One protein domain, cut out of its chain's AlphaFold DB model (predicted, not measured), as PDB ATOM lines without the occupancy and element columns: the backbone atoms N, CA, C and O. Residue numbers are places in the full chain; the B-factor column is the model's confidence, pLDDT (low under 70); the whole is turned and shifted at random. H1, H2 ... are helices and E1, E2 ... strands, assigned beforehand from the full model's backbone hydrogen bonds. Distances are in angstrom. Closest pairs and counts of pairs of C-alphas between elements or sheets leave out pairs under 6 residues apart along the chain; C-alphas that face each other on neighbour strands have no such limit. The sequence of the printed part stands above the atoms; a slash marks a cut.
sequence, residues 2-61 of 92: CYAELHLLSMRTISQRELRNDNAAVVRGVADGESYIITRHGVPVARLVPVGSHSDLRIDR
ATOM      1  N   CYS A   2     -40.131 -27.936  52.818       30.36
ATOM      2  CA  CYS A   2     -40.892 -27.423  51.681       30.36
ATOM      3  C   CYS A   2     -40.812 -28.440  50.534       30.36
ATOM      4  O   CYS A   2     -39.717 -28.835  50.147       30.36
ATOM      5  N   TYR A   3     -41.950 -28.867  49.983       40.72
ATOM      6  CA  TYR A   3     -42.018 -29.870  48.906       40.72
ATOM      7  C   TYR A   3     -41.282 -29.459  47.613       40.72
ATOM      8  O   TYR A   3     -41.034 -30.304  46.759       40.72
ATOM      9  N   ALA A   4     -40.884 -28.190  47.478       48.09
ATOM     10  CA  ALA A   4     -40.063 -27.708  46.369       48.09
ATOM     11  C   ALA A   4     -38.656 -28.335  46.337       48.09
ATOM     12  O   ALA A   4     -38.080 -28.484  45.265       48.09
ATOM     13  N   GLU A   5     -38.122 -28.712  47.500       39.41
ATOM     14  CA  GLU A   5     -36.732 -29.155  47.671       39.41
ATOM     15  C   GLU A   5     -36.570 -30.661  47.413       39.41
ATOM     16  O   GLU A   5     -35.555 -31.101  46.886       39.41
ATOM     17  N   LEU A   6     -37.622 -31.449  47.676       44.75
ATOM     18  CA  LEU A   6     -37.664 -32.885  47.367       44.75
ATOM     19  C   LEU A   6     -37.970 -33.172  45.890       44.75
ATOM     20  O   LEU A   6     -37.539 -34.195  45.370       44.75
ATOM     21  N   HIS A   7     -38.654 -32.266  45.185       50.12
ATOM     22  CA  HIS A   7     -38.951 -32.454  43.759       50.12
ATOM     23  C   HIS A   7     -37.709 -32.286  42.866       50.12
ATOM     24  O   HIS A   7     -37.633 -32.871  41.791       50.12
ATOM     25  N   LEU A   8     -36.715 -31.521  43.329       51.16
ATOM     26  CA  LEU A   8     -35.435 -31.317  42.643       51.16
ATOM     27  C   LEU A   8     -34.583 -32.600  42.567       51.16
ATOM     28  O   LEU A   8     -33.779 -32.723  41.651       51.16
ATOM     29  N   LEU A   9     -34.787 -33.565  43.474       49.06
ATOM     30  CA  LEU A   9     -34.018 -34.819  43.547       49.06
ATOM     31  C   LEU A   9     -34.465 -35.900  42.545       49.06
ATOM     32  O   LEU A   9     -33.717 -36.843  42.312       49.06
ATOM     33  N   SER A  10     -35.646 -35.763  41.932       57.78
ATOM     34  CA  SER A  10     -36.152 -36.698  40.908       57.78
ATOM     35  C   SER A  10     -36.109 -36.122  39.488       57.78
ATOM     36  O   SER A  10     -36.419 -36.830  38.530       57.78
ATOM     37  N   MET A  11     -35.782 -34.836  39.333       74.00
ATOM     38  CA  MET A  11     -35.753 -34.187  38.024       74.00
ATOM     39  C   MET A  11     -34.404 -34.417  37.349       74.00
ATOM     40  O   MET A  11     -33.345 -34.234  37.949       74.00
ATOM     41  N   ARG A  12     -34.442 -34.797  36.073       87.25
ATOM     42  CA  ARG A  12     -33.239 -35.103  35.302       87.25
ATOM     43  C   ARG A  12     -32.539 -33.800  34.910       87.25
ATOM     44  O   ARG A  12     -33.145 -32.917  34.300       87.25
ATOM     45  N   THR A  13     -31.270 -33.659  35.277       91.19
ATOM     46  CA  THR A  13     -30.492 -32.445  34.994       91.19
ATOM     47  C   THR A  13     -29.867 -32.527  33.608       91.19
ATOM     48  O   THR A  13     -29.157 -33.484  33.310       91.19
ATOM     49  N   ILE A  14     -30.114 -31.516  32.779       92.44
ATOM     50  CA  ILE A  14     -29.532 -31.354  31.444       92.44
ATOM     51  C   ILE A  14     -28.854 -29.989  31.333       92.44
ATOM     52  O   ILE A  14     -29.252 -29.000  31.954       92.44
ATOM     53  N   SER A  15     -27.802 -29.906  30.537       93.94
ATOM     54  CA  SER A  15     -27.149 -28.651  30.188       93.94
ATOM     55  C   SER A  15     -27.922 -27.903  29.100       93.94
ATOM     56  O   SER A  15     -28.648 -28.486  28.296       93.94
ATOM     57  N   GLN A  16     -27.698 -26.594  29.007       93.06
ATOM     58  CA  GLN A  16     -28.196 -25.772  27.903       93.06
ATOM     59  C   GLN A  16     -27.786 -26.347  26.532       93.06
ATOM     60  O   GLN A  16     -28.542 -26.248  25.566       93.06
ATOM     61  N   ARG A  17     -26.592 -26.950  26.439       93.56
ATOM     62  CA  ARG A  17     -26.087 -27.556  25.200       93.56
ATOM     63  C   ARG A  17     -26.866 -28.817  24.832       93.56
ATOM     64  O   ARG A  17     -27.257 -28.952  23.680       93.56
ATOM     65  N   GLU A  18     -27.108 -29.701  25.795       91.75
ATOM     66  CA  GLU A  18     -27.933 -30.903  25.595       91.75
ATOM     67  C   GLU A  18     -29.358 -30.529  25.206       91.75
ATOM     68  O   GLU A  18     -29.882 -31.068  24.241       91.75
ATOM     69  N   LEU A  19     -29.945 -29.515  25.852       92.00
ATOM     70  CA  LEU A  19     -31.261 -29.016  25.455       92.00
ATOM     71  C   LEU A  19     -31.286 -28.540  23.996       92.00
ATOM     72  O   LEU A  19     -32.265 -28.779  23.299       92.00
ATOM     73  N   ARG A  20     -30.230 -27.867  23.522       92.12
ATOM     74  CA  ARG A  20     -30.144 -27.409  22.127       92.12
ATOM     75  C   ARG A  20     -29.980 -28.572  21.144       92.12
ATOM     76  O   ARG A  20     -30.538 -28.503  20.054       92.12
ATOM     77  N   ASN A  21     -29.199 -29.584  21.509       94.19
ATOM     78  CA  ASN A  21     -28.878 -30.705  20.627       94.19
ATOM     79  C   ASN A  21     -30.013 -31.735  20.553       94.19
ATOM     80  O   ASN A  21     -30.308 -32.229  19.471       94.19
ATOM     81  N   ASP A  22     -30.675 -32.000  21.679       93.38
ATOM     82  CA  ASP A  22     -31.658 -33.076  21.834       93.38
ATOM     83  C   ASP A  22     -33.072 -32.537  22.111       93.38
ATOM     84  O   ASP A  22     -33.896 -33.204  22.743       93.38
ATOM     85  N   ASN A  23     -33.383 -31.320  21.640       92.31
ATOM     86  CA  ASN A  23     -34.631 -30.619  21.966       92.31
ATOM     87  C   ASN A  23     -35.886 -31.473  21.707       92.31
ATOM     88  O   ASN A  23     -36.798 -31.496  22.527       92.31
ATOM     89  N   ALA A  24     -35.918 -32.218  20.604       93.31
ATOM     90  CA  ALA A  24     -37.061 -33.016  20.192       93.31
ATOM     91  C   ALA A  24     -37.287 -34.230  21.100       93.31
ATOM     92  O   ALA A  24     -38.430 -34.655  21.261       93.31
ATOM     93  N   ALA A  25     -36.220 -34.801  21.662       92.50
ATOM     94  CA  ALA A  25     -36.313 -35.893  22.625       92.50
ATOM     95  C   ALA A  25     -36.729 -35.357  23.998       92.50
ATOM     96  O   ALA A  25     -37.633 -35.908  24.618       92.50
ATOM     97  N   VAL A  26     -36.140 -34.234  24.423       92.00
ATOM     98  CA  VAL A  26     -36.475 -33.584  25.697       92.00
ATOM     99  C   VAL A  26     -37.939 -33.142  25.720       92.00
ATOM    100  O   VAL A  26     -38.652 -33.446  26.667       92.00
ATOM    101  N   VAL A  27     -38.427 -32.473  24.671       91.44
ATOM    102  CA  VAL A  27     -39.828 -32.020  24.599       91.44
ATOM    103  C   VAL A  27     -40.802 -33.199  24.563       91.44
ATOM    104  O   VAL A  27     -41.860 -33.114  25.181       91.44
ATOM    105  N   ARG A  28     -40.450 -34.305  23.895       92.38
ATOM    106  CA  ARG A  28     -41.246 -35.543  23.939       92.38
ATOM    107  C   ARG A  28     -41.309 -36.120  25.348       92.38
ATOM    108  O   ARG A  28     -42.406 -36.337  25.839       92.38
ATOM    109  N   GLY A  29     -40.171 -36.238  26.031       89.94
ATOM    110  CA  GLY A  29     -40.153 -36.675  27.428       89.94
ATOM    111  C   GLY A  29     -41.014 -35.783  28.325       89.94
ATOM    112  O   GLY A  29     -41.765 -36.287  29.151       89.94
ATOM    113  N   VAL A  30     -40.990 -34.460  28.123       90.12
ATOM    114  CA  VAL A  30     -41.885 -33.532  28.845       90.12
ATOM    115  C   VAL A  30     -43.354 -33.785  28.524       90.12
ATOM    116  O   VAL A  30     -44.184 -33.748  29.426       90.12
ATOM    117  N   ALA A  31     -43.699 -34.033  27.262       87.12
ATOM    118  CA  ALA A  31     -45.069 -34.372  26.887       87.12
ATOM    119  C   ALA A  31     -45.534 -35.683  27.548       87.12
ATOM    120  O   ALA A  31     -46.690 -35.777  27.958       87.12
ATOM    121  N   ASP A  32     -44.618 -36.634  27.736       88.12
ATOM    122  CA  ASP A  32     -44.859 -37.908  28.422       88.12
ATOM    123  C   ASP A  32     -44.887 -37.777  29.962       88.12
ATOM    124  O   ASP A  32     -45.149 -38.749  30.672       88.12
ATOM    125  N   GLY A  33     -44.654 -36.573  30.499       84.81
ATOM    126  CA  GLY A  33     -44.730 -36.275  31.932       84.81
ATOM    127  C   GLY A  33     -43.379 -36.088  32.629       84.81
ATOM    128  O   GLY A  33     -43.350 -35.778  33.823       84.81
ATOM    129  N   GLU A  34     -42.255 -36.239  31.923       86.62
ATOM    130  CA  GLU A  34     -40.928 -36.023  32.502       86.62
ATOM    131  C   GLU A  34     -40.669 -34.541  32.804       86.62
ATOM    132  O   GLU A  34     -41.227 -33.621  32.207       86.62
ATOM    133  N   SER A  35     -39.791 -34.294  33.773       88.12
ATOM    134  CA  SER A  35     -39.431 -32.948  34.209       88.12
ATOM    135  C   SER A  35     -37.914 -32.801  34.263       88.12
ATOM    136  O   SER A  35     -37.218 -33.638  34.846       88.12
ATOM    137  N   TYR A  36     -37.406 -31.707  33.698       90.94
ATOM    138  CA  TYR A  36     -35.972 -31.478  33.523       90.94
ATOM    139  C   TYR A  36     -35.508 -30.196  34.208       90.94
ATOM    140  O   TYR A  36     -36.209 -29.180  34.203       90.94
ATOM    141  N   ILE A  37     -34.294 -30.222  34.755       92.38
ATOM    142  CA  ILE A  37     -33.593 -29.025  35.230       92.38
ATOM    143  C   ILE A  37     -32.570 -28.637  34.177       92.38
ATOM    144  O   ILE A  37     -31.689 -29.423  33.842       92.38
ATOM    145  N   ILE A  38     -32.666 -27.412  33.679       92.69
ATOM    146  CA  ILE A  38     -31.732 -26.870  32.700       92.69
ATOM    147  C   ILE A  38     -30.638 -26.120  33.450       92.69
ATOM    148  O   ILE A  38     -30.921 -25.242  34.269       92.69
ATOM    149  N   THR A  39     -29.386 -26.436  33.138       94.06
ATOM    150  CA  THR A  39     -28.200 -25.797  33.716       94.06
ATOM    151  C   THR A  39     -27.401 -25.030  32.668       94.06
ATOM    152  O   THR A  39     -27.324 -25.418  31.501       94.06
ATOM    153  N   ARG A  40     -26.745 -23.946  33.083       93.12
ATOM    154  CA  ARG A  40     -25.740 -23.230  32.293       93.12
ATOM    155  C   ARG A  40     -24.435 -23.226  33.078       93.12
ATOM    156  O   ARG A  40     -24.390 -22.697  34.180       93.12
ATOM    157  N   HIS A  41     -23.386 -23.839  32.527       90.25
ATOM    158  CA  HIS A  41     -22.106 -24.047  33.227       90.25
ATOM    159  C   HIS A  41     -22.269 -24.693  34.619       90.25
ATOM    160  O   HIS A  41     -21.651 -24.264  35.584       90.25
ATOM    161  N   GLY A  42     -23.149 -25.695  34.735       86.81
ATOM    162  CA  GLY A  42     -23.423 -26.392  35.999       86.81
ATOM    163  C   GLY A  42     -24.339 -25.640  36.971       86.81
ATOM    164  O   GLY A  42     -24.786 -26.230  37.949       86.81
ATOM    165  N   VAL A  43     -24.686 -24.379  36.692       89.88
ATOM    166  CA  VAL A  43     -25.627 -23.601  37.509       89.88
ATOM    167  C   VAL A  43     -27.056 -23.825  37.002       89.88
ATOM    168  O   VAL A  43     -27.300 -23.603  35.814       89.88
ATOM    169  N   PRO A  44     -28.016 -24.250  37.842       91.38
ATOM    170  CA  PRO A  44     -29.424 -24.368  37.454       91.38
ATOM    171  C   PRO A  44     -30.008 -23.010  37.054       91.38
ATOM    172  O   PRO A  44     -29.929 -22.052  37.820       91.38
ATOM    173  N   VAL A  45     -30.606 -22.925  35.863       92.69
ATOM    174  CA  VAL A  45     -31.181 -21.677  35.323       92.69
ATOM    175  C   VAL A  45     -32.675 -21.766  35.041       92.69
ATOM    176  O   VAL A  45     -33.363 -20.752  35.105       92.69
ATOM    177  N   ALA A  46     -33.199 -22.952  34.731       89.56
ATOM    178  CA  ALA A  46     -34.613 -23.127  34.413       89.56
ATOM    179  C   ALA A  46     -35.097 -24.547  34.720       89.56
ATOM    180  O   ALA A  46     -34.303 -25.468  34.919       89.56
ATOM    181  N   ARG A  47     -36.419 -24.724  34.731       89.88
ATOM    182  CA  ARG A  47     -37.076 -26.033  34.773       89.88
ATOM    183  C   ARG A  47     -38.031 -26.146  33.602       89.88
ATOM    184  O   ARG A  47     -38.749 -25.192  33.312       89.88
ATOM    185  N   LEU A  48     -38.041 -27.311  32.977       89.62
ATOM    186  CA  LEU A  48     -38.993 -27.664  31.939       89.62
ATOM    187  C   LEU A  48     -39.928 -28.727  32.513       89.62
ATOM    188  O   LEU A  48     -39.463 -29.777  32.955       89.62
ATOM    189  N   VAL A  49     -41.220 -28.408  32.572       87.56
ATOM    190  CA  VAL A  49     -42.266 -29.248  33.171       87.56
ATOM    191  C   VAL A  49     -43.461 -29.347  32.218       87.56
ATOM    192  O   VAL A  49     -43.684 -28.407  31.448       87.56
ATOM    193  N   PRO A  50     -44.236 -30.444  32.264       87.31
ATOM    194  CA  PRO A  50     -45.439 -30.584  31.455       87.31
ATOM    195  C   PRO A  50     -46.475 -29.523  31.833       87.31
ATOM    196  O   PRO A  50     -46.667 -29.211  33.011       87.31
ATOM    197  N   VAL A  51     -47.173 -28.982  30.838       82.19
ATOM    198  CA  VAL A  51     -48.267 -28.036  31.080       82.19
ATOM    199  C   VAL A  51     -49.437 -28.807  31.703       82.19
ATOM    200  O   VAL A  51     -49.954 -29.737  31.094       82.19
ATOM    201  N   GLY A  52     -49.830 -28.448  32.929       72.81
ATOM    202  CA  GLY A  52     -50.930 -29.090  33.665       72.81
ATOM    203  C   GLY A  52     -50.533 -30.205  34.645       72.81
ATOM    204  O   GLY A  52     -51.413 -30.783  35.277       72.81
ATOM    205  N   SER A  53     -49.239 -30.504  34.826       63.75
ATOM    206  CA  SER A  53     -48.787 -31.527  35.794       63.75
ATOM    207  C   SER A  53     -48.887 -31.090  37.262       63.75
ATOM    208  O   SER A  53     -48.900 -31.926  38.167       63.75
ATOM    209  N   HIS A  54     -49.003 -29.788  37.514       60.03
ATOM    210  CA  HIS A  54     -49.328 -29.239  38.824       60.03
ATOM    211  C   HIS A  54     -50.696 -28.571  38.767       60.03
ATOM    212  O   HIS A  54     -51.043 -27.927  37.778       60.03
ATOM    213  N   SER A  55     -51.461 -28.677  39.856       58.41
ATOM    214  CA  SER A  55     -52.549 -27.738  40.075       58.41
ATOM    215  C   SER A  55     -51.955 -26.330  40.021       58.41
ATOM    216  O   SER A  55     -51.034 -26.017  40.777       58.41
ATOM    217  N   ASP A  56     -52.490 -25.467  39.155       59.31
ATOM    218  CA  ASP A  56     -52.088 -24.049  39.036       59.31
ATOM    219  C   ASP A  56     -52.207 -23.270  40.362       59.31
ATOM    220  O   ASP A  56     -51.769 -22.129  40.501       59.31
ATOM    221  N   LEU A  57     -52.764 -23.911  41.388       69.94
ATOM    222  CA  LEU A  57     -52.790 -23.464  42.766       69.94
ATOM    223  C   LEU A  57     -51.411 -23.631  43.418       69.94
ATOM    224  O   LEU A  57     -51.214 -24.420  44.348       69.94
ATOM    225  N   ARG A  58     -50.445 -22.834  42.955       68.25
ATOM    226  CA  ARG A  58     -49.165 -22.667  43.643       68.25
ATOM    227  C   ARG A  58     -49.429 -22.099  45.040       68.25
ATOM    228  O   ARG A  58     -49.936 -20.990  45.190       68.25
ATOM    229  N   ILE A  59     -49.048 -22.844  46.078       75.50
ATOM    230  CA  ILE A  59     -49.099 -22.361  47.464       75.50
ATOM    231  C   ILE A  59     -47.985 -21.327  47.649       75.50
ATOM    232  O   ILE A  59     -46.870 -21.664  48.038       75.50
ATOM    233  N   ASP A  60     -48.282 -20.066  47.349       79.75
ATOM    234  CA  ASP A  60     -47.323 -18.968  47.514       79.75
ATOM    235  C   ASP A  60     -47.133 -18.593  48.991       79.75
ATOM    236  O   ASP A  60     -46.032 -18.311  49.458       79.75
ATOM    237  N   ARG A  61     -48.217 -18.696  49.770       84.06
ATOM    238  CA  ARG A  61     -48.211 -18.509  51.219       84.06
ATOM    239  C   ARG A  61     -48.630 -19.809  51.907       84.06
ATOM    240  O   ARG A  61     -49.781 -20.222  51.751       84.06
TER     241      ARG A  61
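What this domain is: This is residues 2 to 61 of the 92 residues of the protein "Antitoxin" of Calidifontibacter indicus (UniProt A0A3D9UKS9). A small sheet of three strands has two short helices over part of it, H2 across one end and H3 grazing it, while H1 lies off the sheet and the tail of residues 54 to 61 sticks out. The two ends of the printed part finish near each other, their C-alphas 11.5 A apart. The 60 printed residues include three named helices and three named strands, in the order H1 E1 H2 H3 E2 E3; the class is mixed, helices and strands, and the mixed sheet runs E1 E2 E3. The whole is only just compact, close to loose, with a radius of gyration of the C-alphas of 12.3 A, and spans 37 by 24 by 16 A.

Where its parts are: The inner strand E2, residues 36 to 40, is 13.2 A long; the edge strands are E1, residues 12 to 15, and E3, residues 43 to 48, 15.0 A long and ending at C-alpha 48 (-38.993, -27.664, 31.939). H2 is residues 16 to 21, H3 residues 23 to 31, 12.1 A, and H1 residues 3 to 7, beginning at C-alpha 3 (-42.018, -29.870, 48.906).

How they stand to each other: E1 and E2 are parallel at 28 degrees, with N 14 and O 37 2.8 A apart, within hydrogen-bond range. E2 and E3, a hairpin, are antiparallel at 146 degrees, with N 38 and O 46 2.8 A apart, also within range. E1, H2, H3 and E2 form a strand-helix-strand unit, two parallel neighbour strands with helices between, whose crossover is right-handed. H2 is on the sheet at a height of 6.1 A, over E1 and across the strands, at 69 degrees to E1 on the local plane. H3 only grazes the sheet with residues 26 to 30; its closest C-alphas to E3 are Val 30 and Leu 48, 7.2 A. H2 and H3 are close but not clearly touching, about perpendicular at 77 degrees, their closest C-alphas Leu 19 and Val 26, 6.9 A. H1 is apart from H2, H3, E2 and E3. In H1, H2 and H3 every O i to N i+4 pair is within hydrogen-bond range.

The domain as a whole: The C-alphas farthest apart, of Asn 21 and Arg 61, are 38.2 A apart. The printed part has no cut, and each link between successive named elements is tight; residues 49 to 61 hold no named element. Mean pLDDT of the printed part is 80.0, with residues 2 to 10 and 53 to 58 under 70.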